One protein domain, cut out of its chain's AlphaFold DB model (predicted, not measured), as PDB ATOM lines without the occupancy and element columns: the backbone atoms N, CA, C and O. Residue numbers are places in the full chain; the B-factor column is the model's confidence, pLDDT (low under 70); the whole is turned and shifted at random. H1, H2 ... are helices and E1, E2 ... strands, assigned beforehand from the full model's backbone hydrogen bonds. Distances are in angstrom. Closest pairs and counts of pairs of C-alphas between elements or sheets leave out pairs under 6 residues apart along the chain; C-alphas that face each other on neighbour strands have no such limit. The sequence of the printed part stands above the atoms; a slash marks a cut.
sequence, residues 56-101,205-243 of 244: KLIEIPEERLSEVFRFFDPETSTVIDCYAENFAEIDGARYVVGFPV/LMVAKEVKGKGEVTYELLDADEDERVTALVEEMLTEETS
ATOM      1  N   LYS A  56     210.978 281.567 207.697       91.00
ATOM      2  CA  LYS A  56     211.577 280.381 207.096       91.00
ATOM      3  C   LYS A  56     210.821 279.124 207.498       91.00
ATOM      4  O   LYS A  56     210.598 278.902 208.688       91.00
ATOM      5  N   LEU A  57     210.564 278.262 206.515       91.56
ATOM      6  CA  LEU A  57     210.151 276.884 206.741       91.56
ATOM      7  C   LEU A  57     211.368 275.968 206.946       91.56
ATOM      8  O   LEU A  57     212.444 276.150 206.363       91.56
ATOM      9  N   ILE A  58     211.230 275.028 207.868       92.69
ATOM     10  CA  ILE A  58     212.263 274.086 208.276       92.69
ATOM     11  C   ILE A  58     211.625 272.702 208.263       92.69
ATOM     12  O   ILE A  58     210.783 272.402 209.110       92.69
ATOM     13  N   GLU A  59     212.082 271.859 207.343       90.38
ATOM     14  CA  GLU A  59     211.658 270.463 207.260       90.38
ATOM     15  C   GLU A  59     211.900 269.727 208.580       90.38
ATOM     16  O   GLU A  59     212.910 269.921 209.276       90.38
ATOM     17  N   ILE A  60     210.966 268.843 208.912       89.25
ATOM     18  CA  ILE A  60     211.086 267.992 210.084       89.25
ATOM     19  C   ILE A  60     211.989 266.803 209.750       89.25
ATOM     20  O   ILE A  60     211.789 266.144 208.732       89.25
ATOM     21  N   PRO A  61     212.989 266.497 210.602       88.06
ATOM     22  CA  PRO A  61     213.813 265.310 210.420       88.06
ATOM     23  C   PRO A  61     212.949 264.049 210.344       88.06
ATOM     24  O   PRO A  61     212.016 263.903 211.136       88.06
ATOM     25  N   GLU A  62     213.284 263.114 209.451       84.62
ATOM     26  CA  GLU A  62     212.497 261.891 209.227       84.62
ATOM     27  C   GLU A  62     212.235 261.107 210.523       84.62
ATOM     28  O   GLU A  62     211.167 260.519 210.697       84.62
ATOM     29  N   GLU A  63     213.171 261.136 211.478       86.25
ATOM     30  CA  GLU A  63     213.008 260.474 212.772       86.25
ATOM     31  C   GLU A  63     211.917 261.082 213.673       86.25
ATOM     32  O   GLU A  63     211.529 260.453 214.656       86.25
ATOM     33  N   ARG A  64     211.430 262.286 213.352       84.69
ATOM     34  CA  ARG A  64     210.404 263.021 214.105       84.69
ATOM     35  C   ARG A  64     209.066 263.133 213.375       84.69
ATOM     36  O   ARG A  64     208.111 263.591 213.986       84.69
ATOM     37  N   LEU A  65     208.962 262.681 212.123       80.69
ATOM     38  CA  LEU A  65     207.705 262.738 211.356       80.69
ATOM     39  C   LEU A  65     206.579 261.893 211.978       80.69
ATOM     40  O   LEU A  65     205.408 262.185 211.784       80.69
ATOM     41  N   SER A  66     206.928 260.854 212.747       85.06
ATOM     42  CA  SER A  66     205.964 260.031 213.500       85.06
ATOM     43  C   SER A  66     205.825 260.435 214.973       85.06
ATOM     44  O   SER A  66     205.126 259.769 215.738       85.06
ATOM     45  N   GLU A  67     206.505 261.502 215.401       92.12
ATOM     46  CA  GLU A  67     206.346 262.042 216.747       92.12
ATOM     47  C   GLU A  67     204.999 262.765 216.845       92.12
ATOM     48  O   GLU A  67     204.634 263.549 215.971       92.12
ATOM     49  N   VAL A  68     204.264 262.504 217.925       94.06
ATOM     50  CA  VAL A  68     203.004 263.192 218.214       94.06
ATOM     51  C   VAL A  68     203.300 264.455 219.012       94.06
ATOM     52  O   VAL A  68     203.850 264.395 220.116       94.06
ATOM     53  N   PHE A  69     202.897 265.594 218.464       94.50
ATOM     54  CA  PHE A  69     203.006 266.901 219.092       94.50
ATOM     55  C   PHE A  69     201.667 267.263 219.725       94.50
ATOM     56  O   PHE A  69     200.634 267.254 219.063       94.50
ATOM     57  N   ARG A  70     201.680 267.596 221.018       95.50
ATOM     58  CA  ARG A  70     200.469 268.025 221.727       95.50
ATOM     59  C   ARG A  70     200.325 269.529 221.646       95.50
ATOM     60  O   ARG A  70     201.114 270.239 222.272       95.50
ATOM     61  N   PHE A  71     199.331 269.994 220.906       95.75
ATOM     62  CA  PHE A  71     198.989 271.406 220.823       95.75
ATOM     63  C   PHE A  71     197.974 271.712 221.919       95.75
ATOM     64  O   PHE A  71     196.901 271.113 221.983       95.75
ATOM     65  N   PHE A  72     198.356 272.589 222.838       95.31
ATOM     66  CA  PHE A  72     197.552 272.982 223.983       95.31
ATOM     67  C   PHE A  72     196.832 274.291 223.692       95.31
ATOM     68  O   PHE A  72     197.470 275.269 223.310       95.31
ATOM     69  N   ASP A  73     195.527 274.322 223.930       93.31
ATOM     70  CA  ASP A  73     194.758 275.556 223.902       93.31
ATOM     71  C   ASP A  73     194.757 276.216 225.293       93.31
ATOM     72  O   ASP A  73     194.167 275.665 226.234       93.31
ATOM     73  N   PRO A  74     195.383 277.395 225.459       89.44
ATOM     74  CA  PRO A  74     195.357 278.114 226.726       89.44
ATOM     75  C   PRO A  74     193.965 278.626 227.119       89.44
ATOM     76  O   PRO A  74     193.735 278.845 228.312       89.44
ATOM     77  N   GLU A  75     193.040 278.811 226.173       87.06
ATOM     78  CA  GLU A  75     191.705 279.348 226.440       87.06
ATOM     79  C   GLU A  75     190.769 278.277 226.999       87.06
ATOM     80  O   GLU A  75     190.196 278.441 228.082       87.06
ATOM     81  N   THR A  76     190.655 277.141 226.308       85.69
ATOM     82  CA  THR A  76     189.770 276.042 226.725       85.69
ATOM     83  C   THR A  76     190.451 275.034 227.654       85.69
ATOM     84  O   THR A  76     189.779 274.189 228.249       85.69
ATOM     85  N   SER A  77     191.777 275.117 227.829       90.12
ATOM     86  CA  SER A  77     192.590 274.112 228.536       90.12
ATOM     87  C   SER A  77     192.462 272.698 227.954       90.12
ATOM     88  O   SER A  77     192.646 271.707 228.668       90.12
ATOM     89  N   THR A  78     192.136 272.597 226.667       90.56
ATOM     90  CA  THR A  78     192.061 271.330 225.939       90.56
ATOM     91  C   THR A  78     193.325 271.107 225.109       90.56
ATOM     92  O   THR A  78     194.210 271.961 225.035       90.56
ATOM     93  N   VAL A  79     193.461 269.907 224.551       94.56
ATOM     94  CA  VAL A  79     194.619 269.521 223.746       94.56
ATOM     95  C   VAL A  79     194.163 268.842 222.469       94.56
ATOM     96  O   VAL A  79     193.152 268.138 222.467       94.56
ATOM     97  N   ILE A  80     194.953 269.012 221.417       94.81
ATOM     98  CA  ILE A  80     194.869 268.215 220.201       94.81
ATOM     99  C   ILE A  80     196.236 267.612 219.893       94.81
ATOM    100  O   ILE A  80     197.268 268.283 219.963       94.81
ATOM    101  N   ASP A  81     196.241 266.318 219.597       96.19
ATOM    102  CA  ASP A  81     197.433 265.592 219.180       96.19
ATOM    103  C   ASP A  81     197.581 265.749 217.660       96.19
ATOM    104  O   ASP A  81     196.643 265.470 216.912       96.19
ATOM    105  N   CYS A  82     198.748 266.210 217.210       95.06
ATOM    106  CA  CYS A  82     199.046 266.477 215.805       95.06
ATOM    107  C   CYS A  82     200.330 265.773 215.360       95.06
ATOM    108  O   CYS A  82     201.291 265.657 216.131       95.06
ATOM    109  N   TYR A  83     200.372 265.358 214.097       94.38
ATOM    110  CA  TYR A  83     201.628 265.061 213.417       94.38
ATOM    111  C   TYR A  83     202.201 266.355 212.873       94.38
ATOM    112  O   TYR A  83     201.492 267.161 212.271       94.38
ATOM    113  N   ALA A  84     203.488 266.566 213.106       93.19
ATOM    114  CA  ALA A  84     204.154 267.737 212.587       93.19
ATOM    115  C   ALA A  84     204.649 267.462 211.165       93.19
ATOM    116  O   ALA A  84     205.254 266.424 210.893       93.19
ATOM    117  N   GLU A  85     204.430 268.427 210.285       91.06
ATOM    118  CA  GLU A  85     204.909 268.406 208.908       91.06
ATOM    119  C   GLU A  85     206.164 269.273 208.776       91.06
ATOM    120  O   GLU A  85     207.201 268.825 208.291       91.06
ATOM    121  N   ASN A  86     206.094 270.499 209.304       93.38
ATOM    122  CA  ASN A  86     207.153 271.496 209.215       93.38
ATOM    123  C   ASN A  86     207.318 272.269 210.527       93.38
ATOM    124  O   ASN A  86     206.378 272.455 211.298       93.38
ATOM    125  N   PHE A  87     208.520 272.788 210.769       94.31
ATOM    126  CA  PHE A  87     208.702 273.912 211.682       94.31
ATOM    127  C   PHE A  87     208.710 275.213 210.880       94.31
ATOM    128  O   PHE A  87     209.262 275.274 209.785       94.31
ATOM    129  N   ALA A  88     208.168 276.281 211.453       94.00
ATOM    130  CA  ALA A  88     208.293 277.626 210.908       94.00
ATOM    131  C   ALA A  88     209.015 278.528 211.913       94.00
ATOM    132  O   ALA A  88     208.762 278.471 213.116       94.00
ATOM    133  N   GLU A  89     209.929 279.367 211.438       94.25
ATOM    134  CA  GLU A  89     210.518 280.449 212.228       94.25
ATOM    135  C   GLU A  89     210.019 281.771 211.647       94.25
ATOM    136  O   GLU A  89     210.289 282.058 210.485       94.25
ATOM    137  N   ILE A  90     209.251 282.538 212.426       92.69
ATOM    138  CA  ILE A  90     208.632 283.807 212.013       92.69
ATOM    139  C   ILE A  90     208.879 284.823 213.126       92.69
ATOM    140  O   ILE A  90     208.601 284.556 214.295       92.69
ATOM    141  N   ASP A  91     209.443 285.982 212.784       89.75
ATOM    142  CA  ASP A  91     209.790 287.045 213.742       89.75
ATOM    143  C   ASP A  91     210.647 286.559 214.938       89.75
ATOM    144  O   ASP A  91     210.597 287.111 216.041       89.75
ATOM    145  N   GLY A  92     211.454 285.509 214.734       88.06
ATOM    146  CA  GLY A  92     212.290 284.891 215.769       88.06
ATOM    147  C   GLY A  92     211.536 284.009 216.776       88.06
ATOM    148  O   GLY A  92     212.155 283.512 217.722       88.06
ATOM    149  N   ALA A  93     210.231 283.800 216.588       92.62
ATOM    150  CA  ALA A  93     209.460 282.767 217.265       92.62
ATOM    151  C   ALA A  93     209.433 281.492 216.415       92.62
ATOM    152  O   ALA A  93     209.464 281.548 215.187       92.62
ATOM    153  N   ARG A  94     209.406 280.339 217.086       94.81
ATOM    154  CA  ARG A  94     209.303 279.035 216.432       94.81
ATOM    155  C   ARG A  94     207.899 278.498 216.566       94.81
ATOM    156  O   ARG A  94     207.309 278.579 217.641       94.81
ATOM    157  N   TYR A  95     207.428 277.919 215.483       95.56
ATOM    158  CA  TYR A  95     206.111 277.343 215.346       95.56
ATOM    159  C   TYR A  95     206.246 275.929 214.796       95.56
ATOM    160  O   TYR A  95     207.192 275.616 214.067       95.56
ATOM    161  N   VAL A  96     205.301 275.082 215.163       95.56
ATOM    162  CA  VAL A  96     205.101 273.756 214.591       95.56
ATOM    163  C   VAL A  96     203.866 273.835 213.726       95.56
ATOM    164  O   VAL A  96     202.831 274.313 214.183       95.56
ATOM    165  N   VAL A  97     204.006 273.376 212.495       94.88
ATOM    166  CA  VAL A  97     202.941 273.262 211.513       94.88
ATOM    167  C   VAL A  97     202.633 271.781 211.373       94.88
ATOM    168  O   VAL A  97     203.548 270.971 211.196       94.88
ATOM    169  N   GLY A  98     201.368 271.413 211.502       93.81
ATOM    170  CA  GLY A  98     200.964 270.017 211.491       93.81
ATOM    171  C   GLY A  98     199.482 269.830 211.243       93.81
ATOM    172  O   GLY A  98     198.746 270.794 211.069       93.81
ATOM    173  N   PHE A  99     199.061 268.575 211.258       93.75
ATOM    174  CA  PHE A  99     197.672 268.167 211.086       93.75
ATOM    175  C   PHE A  99     197.254 267.235 212.231       93.75
ATOM    176  O   PHE A  99     198.113 266.545 212.799       93.75
ATOM    177  N   PRO A 100     195.961 267.208 212.597       95.12
ATOM    178  CA  PRO A 100     195.443 266.301 213.615       95.12
ATOM    179  C   PRO A 100     195.826 264.838 213.358       95.12
ATOM    180  O   PRO A 100     195.892 264.389 212.218       95.12
ATOM    181  N   VAL A 101     196.073 264.087 214.435       93.62
ATOM    182  CA  VAL A 101     196.341 262.638 214.358       93.62
ATOM    183  C   VAL A 101     195.101 261.851 213.926       93.62
ATOM    184  O   VAL A 101     195.227 260.841 213.242       93.62
ATOM    185  N   LEU A 205     195.252 272.079 208.392       91.12
ATOM    186  CA  LEU A 205     196.512 272.655 208.855       91.12
ATOM    187  C   LEU A 205     196.317 273.360 210.205       91.12
ATOM    188  O   LEU A 205     195.397 274.157 210.380       91.12
ATOM    189  N   MET A 206     197.222 273.109 211.147       92.62
ATOM    190  CA  MET A 206     197.265 273.759 212.451       92.62
ATOM    191  C   MET A 206     198.658 274.288 212.748       92.62
ATOM    192  O   MET A 206     199.667 273.655 212.419       92.62
ATOM    193  N   VAL A 207     198.705 275.430 213.430       94.88
ATOM    194  CA  VAL A 207     199.952 276.051 213.863       94.88
ATOM    195  C   VAL A 207     199.957 276.209 215.377       94.88
ATOM    196  O   VAL A 207     199.032 276.754 215.971       94.88
ATOM    197  N   ALA A 208     201.034 275.755 216.012       95.94
ATOM    198  CA  ALA A 208     201.263 275.964 217.433       95.94
ATOM    199  C   ALA A 208     202.635 276.581 217.684       95.94
ATOM    200  O   ALA A 208     203.631 276.247 217.045       95.94
ATOM    201  N   LYS A 209     202.705 277.483 218.655       96.19
ATOM    202  CA  LYS A 209     203.918 278.188 219.055       96.19
ATOM    203  C   LYS A 209     204.738 277.363 220.031       96.19
ATOM    204  O   LYS A 209     204.226 276.875 221.034       96.19
ATOM    205  N   GLU A 210     206.039 277.271 219.784       95.25
ATOM    206  CA  GLU A 210     206.993 276.667 220.712       95.25
ATOM    207  C   GLU A 210     207.211 277.597 221.917       95.25
ATOM    208  O   GLU A 210     207.834 278.661 221.814       95.25
ATOM    209  N   VAL A 211     206.750 277.173 223.093       93.81
ATOM    210  CA  VAL A 211     206.923 277.892 224.356       93.81
ATOM    211  C   VAL A 211     207.920 277.146 225.241       93.81
ATOM    212  O   VAL A 211     207.765 275.975 225.586       93.81
ATOM    213  N   LYS A 212     209.003 277.835 225.620       90.88
ATOM    214  CA  LYS A 212     210.066 277.276 226.470       90.88
ATOM    215  C   LYS A 212     209.783 277.575 227.937       90.88
ATOM    216  O   LYS A 212     209.989 278.697 228.402       90.88
ATOM    217  N   GLY A 213     209.338 276.557 228.669       81.62
ATOM    218  CA  GLY A 213     209.047 276.621 230.098       81.62
ATOM    219  C   GLY A 213     210.243 276.281 230.996       81.62
ATOM    220  O   GLY A 213     211.411 276.410 230.622       81.62
ATOM    221  N   LYS A 214     209.954 275.820 232.224       72.25
ATOM    222  CA  LYS A 214     210.939 275.408 233.252       72.25
ATOM    223  C   LYS A 214     211.651 274.085 232.905       72.25
ATOM    224  O   LYS A 214     211.693 273.171 233.723       72.25
ATOM    225  N   GLY A 215     212.234 273.996 231.713       74.81
ATOM    226  CA  GLY A 215     212.964 272.823 231.225       74.81
ATOM    227  C   GLY A 215     212.151 271.878 230.340       74.81
ATOM    228  O   GLY A 215     212.674 270.836 229.966       74.81
ATOM    229  N   GLU A 216     210.922 272.248 229.989       85.88
ATOM    230  CA  GLU A 216     210.067 271.521 229.050       85.88
ATOM    231  C   GLU A 216     209.628 272.471 227.935       85.88
ATOM    232  O   GLU A 216     209.464 273.676 228.165       85.88
ATOM    233  N   VAL A 217     209.519 271.926 226.727       89.56
ATOM    234  CA  VAL A 217     208.998 272.627 225.556       89.56
ATOM    235  C   VAL A 217     207.534 272.246 225.425       89.56
ATOM    236  O   VAL A 217     207.219 271.060 225.371       89.56
ATOM    237  N   THR A 218     206.663 273.245 225.391       92.62
ATOM    238  CA  THR A 218     205.232 273.085 225.133       92.62
ATOM    239  C   THR A 218     204.878 273.726 223.799       92.62
ATOM    240  O   THR A 218     205.588 274.616 223.326       92.62
ATOM    241  N   TYR A 219     203.792 273.260 223.189       95.25
ATOM    242  CA  TYR A 219     203.259 273.830 221.960       95.25
ATOM    243  C   TYR A 219     201.883 274.394 222.269       95.25
ATOM    244  O   TYR A 219     200.985 273.651 222.659       95.25
ATOM    245  N   GLU A 220     201.752 275.709 222.180       95.88
ATOM    246  CA  GLU A 220     200.520 276.424 222.510       95.88
ATOM    247  C   GLU A 220     199.855 276.887 221.218       95.88
ATOM    248  O   GLU A 220     200.530 277.435 220.342       95.88
ATOM    249  N   LEU A 221     198.551 276.647 221.083       94.88
ATOM    250  CA  LEU A 221     197.767 277.197 219.985       94.88
ATOM    251  C   LEU A 221     197.788 278.727 220.042       94.88
ATOM    252  O   LEU A 221     197.962 279.334 221.104       94.88
ATOM    253  N   LEU A 222     197.683 279.328 218.865       93.69
ATOM    254  CA  LEU A 222     197.774 280.767 218.684       93.69
ATOM    255  C   LEU A 222     196.465 281.438 219.108       93.69
ATOM    256  O   LEU A 222     195.390 280.861 218.969       93.69
ATOM    257  N   ASP A 223     196.555 282.671 219.609       91.00
ATOM    258  CA  ASP A 223     195.369 283.521 219.711       91.00
ATOM    259  C   ASP A 223     194.872 283.915 218.311       91.00
ATOM    260  O   ASP A 223     195.631 283.853 217.346       91.00
ATOM    261  N   ALA A 224     193.615 284.346 218.195       88.31
ATOM    262  CA  ALA A 224     192.989 284.619 216.898       88.31
ATOM    263  C   ALA A 224     193.763 285.628 216.019       88.31
ATOM    264  O   ALA A 224     193.850 285.441 214.807       88.31
ATOM    265  N   ASP A 225     194.346 286.677 216.616       89.56
ATOM    266  CA  ASP A 225     195.103 287.692 215.869       89.56
ATOM    267  C   ASP A 225     196.474 287.143 215.423       89.56
ATOM    268  O   ASP A 225     196.972 287.462 214.335       89.56
ATOM    269  N   GLU A 226     197.133 286.347 216.277       91.25
ATOM    270  CA  GLU A 226     198.398 285.690 215.944       91.25
ATOM    271  C   GLU A 226     198.196 284.589 214.892       91.25
ATOM    272  O   GLU A 226     199.000 284.519 213.961       91.25
ATOM    273  N   ASP A 227     197.125 283.804 215.000       90.94
ATOM    274  CA  ASP A 227     196.769 282.723 214.080       90.94
ATOM    275  C   ASP A 227     196.541 283.235 212.659       90.94
ATOM    276  O   ASP A 227     197.246 282.816 211.740       90.94
ATOM    277  N   GLU A 228     195.661 284.228 212.480       90.56
ATOM    278  CA  GLU A 228     195.346 284.787 211.158       90.56
ATOM    279  C   GLU A 228     196.618 285.260 210.436       90.56
ATOM    280  O   GLU A 228     196.814 285.035 209.238       90.56
ATOM    281  N   ARG A 229     197.525 285.902 211.178       92.38
ATOM    282  CA  ARG A 229     198.779 286.423 210.633       92.38
ATOM    283  C   ARG A 229     199.783 285.316 210.323       92.38
ATOM    284  O   ARG A 229     200.452 285.381 209.294       92.38
ATOM    285  N   VAL A 230     199.973 284.376 211.245       92.31
ATOM    286  CA  VAL A 230     201.003 283.337 211.136       92.31
ATOM    287  C   VAL A 230     200.601 282.296 210.101       92.31
ATOM    288  O   VAL A 230     201.416 281.980 209.238       92.31
ATOM    289  N   THR A 231     199.358 281.824 210.133       90.81
ATOM    290  CA  THR A 231     198.834 280.837 209.185       90.81
ATOM    291  C   THR A 231     198.921 281.360 207.754       90.81
ATOM    292  O   THR A 231     199.473 280.675 206.899       90.81
ATOM    293  N   ALA A 232     198.548 282.621 207.506       91.06
ATOM    294  CA  ALA A 232     198.689 283.230 206.180       91.06
ATOM    295  C   ALA A 232     200.142 283.238 205.658       91.06
ATOM    296  O   ALA A 232     200.377 283.013 204.472       91.06
ATOM    297  N   LEU A 233     201.126 283.486 206.533       91.75
ATOM    298  CA  LEU A 233     202.545 283.438 206.165       91.75
ATOM    299  C   LEU A 233     203.022 282.002 205.923       91.75
ATOM    300  O   LEU A 233     203.816 281.763 205.017       91.75
ATOM    301  N   VAL A 234     202.565 281.049 206.737       91.44
ATOM    302  CA  VAL A 234     202.897 279.626 206.590       91.44
ATOM    303  C   VAL A 234     202.356 279.069 205.277       91.44
ATOM    304  O   VAL A 234     203.103 278.423 204.547       91.44
ATOM    305  N   GLU A 235     201.104 279.366 204.937       89.00
ATOM    306  CA  GLU A 235     200.488 278.962 203.668       89.00
ATOM    307  C   GLU A 235     201.235 279.527 202.451       89.00
ATOM    308  O   GLU A 235     201.452 278.818 201.463       89.00
ATOM    309  N   GLU A 236     201.655 280.797 202.520       89.56
ATOM    310  CA  GLU A 236     202.472 281.421 201.476       89.56
ATOM    311  C   GLU A 236     203.793 280.656 201.295       89.56
ATOM    312  O   GLU A 236     204.119 280.267 200.174       89.56
ATOM    313  N   MET A 237     204.493 280.340 202.392       88.00
ATOM    314  CA  MET A 237     205.747 279.574 202.358       88.00
ATOM    315  C   MET A 237     205.570 278.163 201.776       88.00
ATOM    316  O   MET A 237     206.361 277.754 200.928       88.00
ATOM    317  N   LEU A 238     204.524 277.433 202.182       86.06
ATOM    318  CA  LEU A 238     204.230 276.082 201.678       86.06
ATOM    319  C   LEU A 238     203.918 276.080 200.173       86.06
ATOM    320  O   LEU A 238     204.313 275.171 199.439       86.06
ATOM    321  N   THR A 239     203.233 277.117 199.686       83.94
ATOM    322  CA  THR A 239     202.885 277.241 198.264       83.94
ATOM    323  C   THR A 239     204.123 277.493 197.396       83.94
ATOM    324  O   THR A 239     204.214 276.979 196.277       83.94
ATOM    325  N   GLU A 240     205.090 278.269 197.891       76.81
ATOM    326  CA  GLU A 240     206.307 278.607 197.145       76.81
ATOM    327  C   GLU A 240     207.241 277.401 196.934       76.81
ATOM    328  O   GLU A 240     207.829 277.284 195.857       76.81
ATOM    329  N   GLU A 241     207.336 276.468 197.888       61.69
ATOM    330  CA  GLU A 241     208.216 275.289 197.772       61.69
ATOM    331  C   GLU A 241     207.767 274.271 196.713       61.69
ATOM    332  O   GLU A 241     208.589 273.543 196.160       61.69
ATOM    333  N   THR A 242     206.477 274.238 196.373       58.69
ATOM    334  CA  THR A 242     205.934 273.286 195.382       58.69
ATOM    335  C   THR A 242     206.070 273.751 193.926       58.69
ATOM    336  O   THR A 242     205.674 273.029 193.010       58.69
ATOM    337  N   SER A 243     206.610 274.954 193.692       57.91
ATOM    338  CA  SER A 243     206.652 275.601 192.370       57.91
ATOM    339  C   SER A 243     207.973 275.438 191.591       57.91
ATOM    340  O   SER A 243     208.116 276.083 190.546       57.91
TER     341      SER A 243
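AT A GLANCE: This is residues 56 to 101 and 205 to 243 of the 244 residues of an uncharacterized protein of Tribonema minus (UniProt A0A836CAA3). Picture a small closed barrel of five strands, E2 to E6, with one long helix, H1, packed across its outside. The long strand E3 bends sharply, and the short strand E1 pairs with its later part, outside the ring. The printed part has 85 residues, with six named strands followed by one named helix; round the ring run E2, E3, E4, E5, E6 and back to E2, with mixed pairing, and the class is mixed, helices and strands. The whole is compact, with a radius of gyration of the C-alphas of 12.5 A and spans of 39 by 32 by 24 A.

IN THESE COORDINATES: Start with E3, residues 79 to 90, the longest strand: find C-alpha 79 at (194.619, 269.521, 223.746) and follow it 23.2 A to C-alpha 90, past a bend of 95 degrees at residue 83. E2 is residues 68 to 72, E4 is residues 93 to 100 and 21.9 A long, E5 is residues 206 to 212 and 19.3 A long, and E6 is residues 217 to 221. E1, residues 56 to 59, begins at C-alpha 56, at (211.577, 280.381, 207.096). H1, residues 224 to 241, runs 26.2 A to C-alpha 241 at (208.216, 275.289, 197.772).

HOW THE PARTS SIT: Look first at E3, whose pairing is staggered. E2 and E1 are on one side of it, E4 on the other side. E2 and E3 are an antiparallel hairpin, with N 69 and O 82 at 2.8 A. E3 and E4 are another, with N 88 and O 95 at 2.9 A; E2, E3 and E4 form a meander, each strand the antiparallel neighbour of the one before. E4 and E5 are antiparallel, with N 96 and O 208 at 2.8 A. The hairpin E5 and E6 is antiparallel, with N 209 and O 220 at 2.8 A. The ring closes where E6 and E2 are parallel, with N 72 and O 219 at 2.8 A. E1 is antiparallel to E3, with N 58 and O 87 at 2.8 A. H1 is on the barrel, outside it, at a height over the sheet of 8.8 A. It lies over E3, E4 and E5, over E4 only just, with 3 of its C-alphas, and runs across the strands, at 65 degrees to E3 on the local plane. The closest C-alphas of H1 and E5 are those of Thr 231 and Val 207, 6.8 A apart. In H1, 13 of 14 O i to N i+4 pairs are within hydrogen-bond range.

THE WHOLE: The two C-alphas farthest apart, those of Lys 214 and Ser 243, are 41.1 A apart. Residues 102 to 204 are not printed; C-alphas 101 and 205 are 11.4 A apart across this cut, which falls in the link from E4 to E5. Of the links that are printed whole, none is long. The mean pLDDT of the printed part is 89.8, and residues 241 to 243 are under 70.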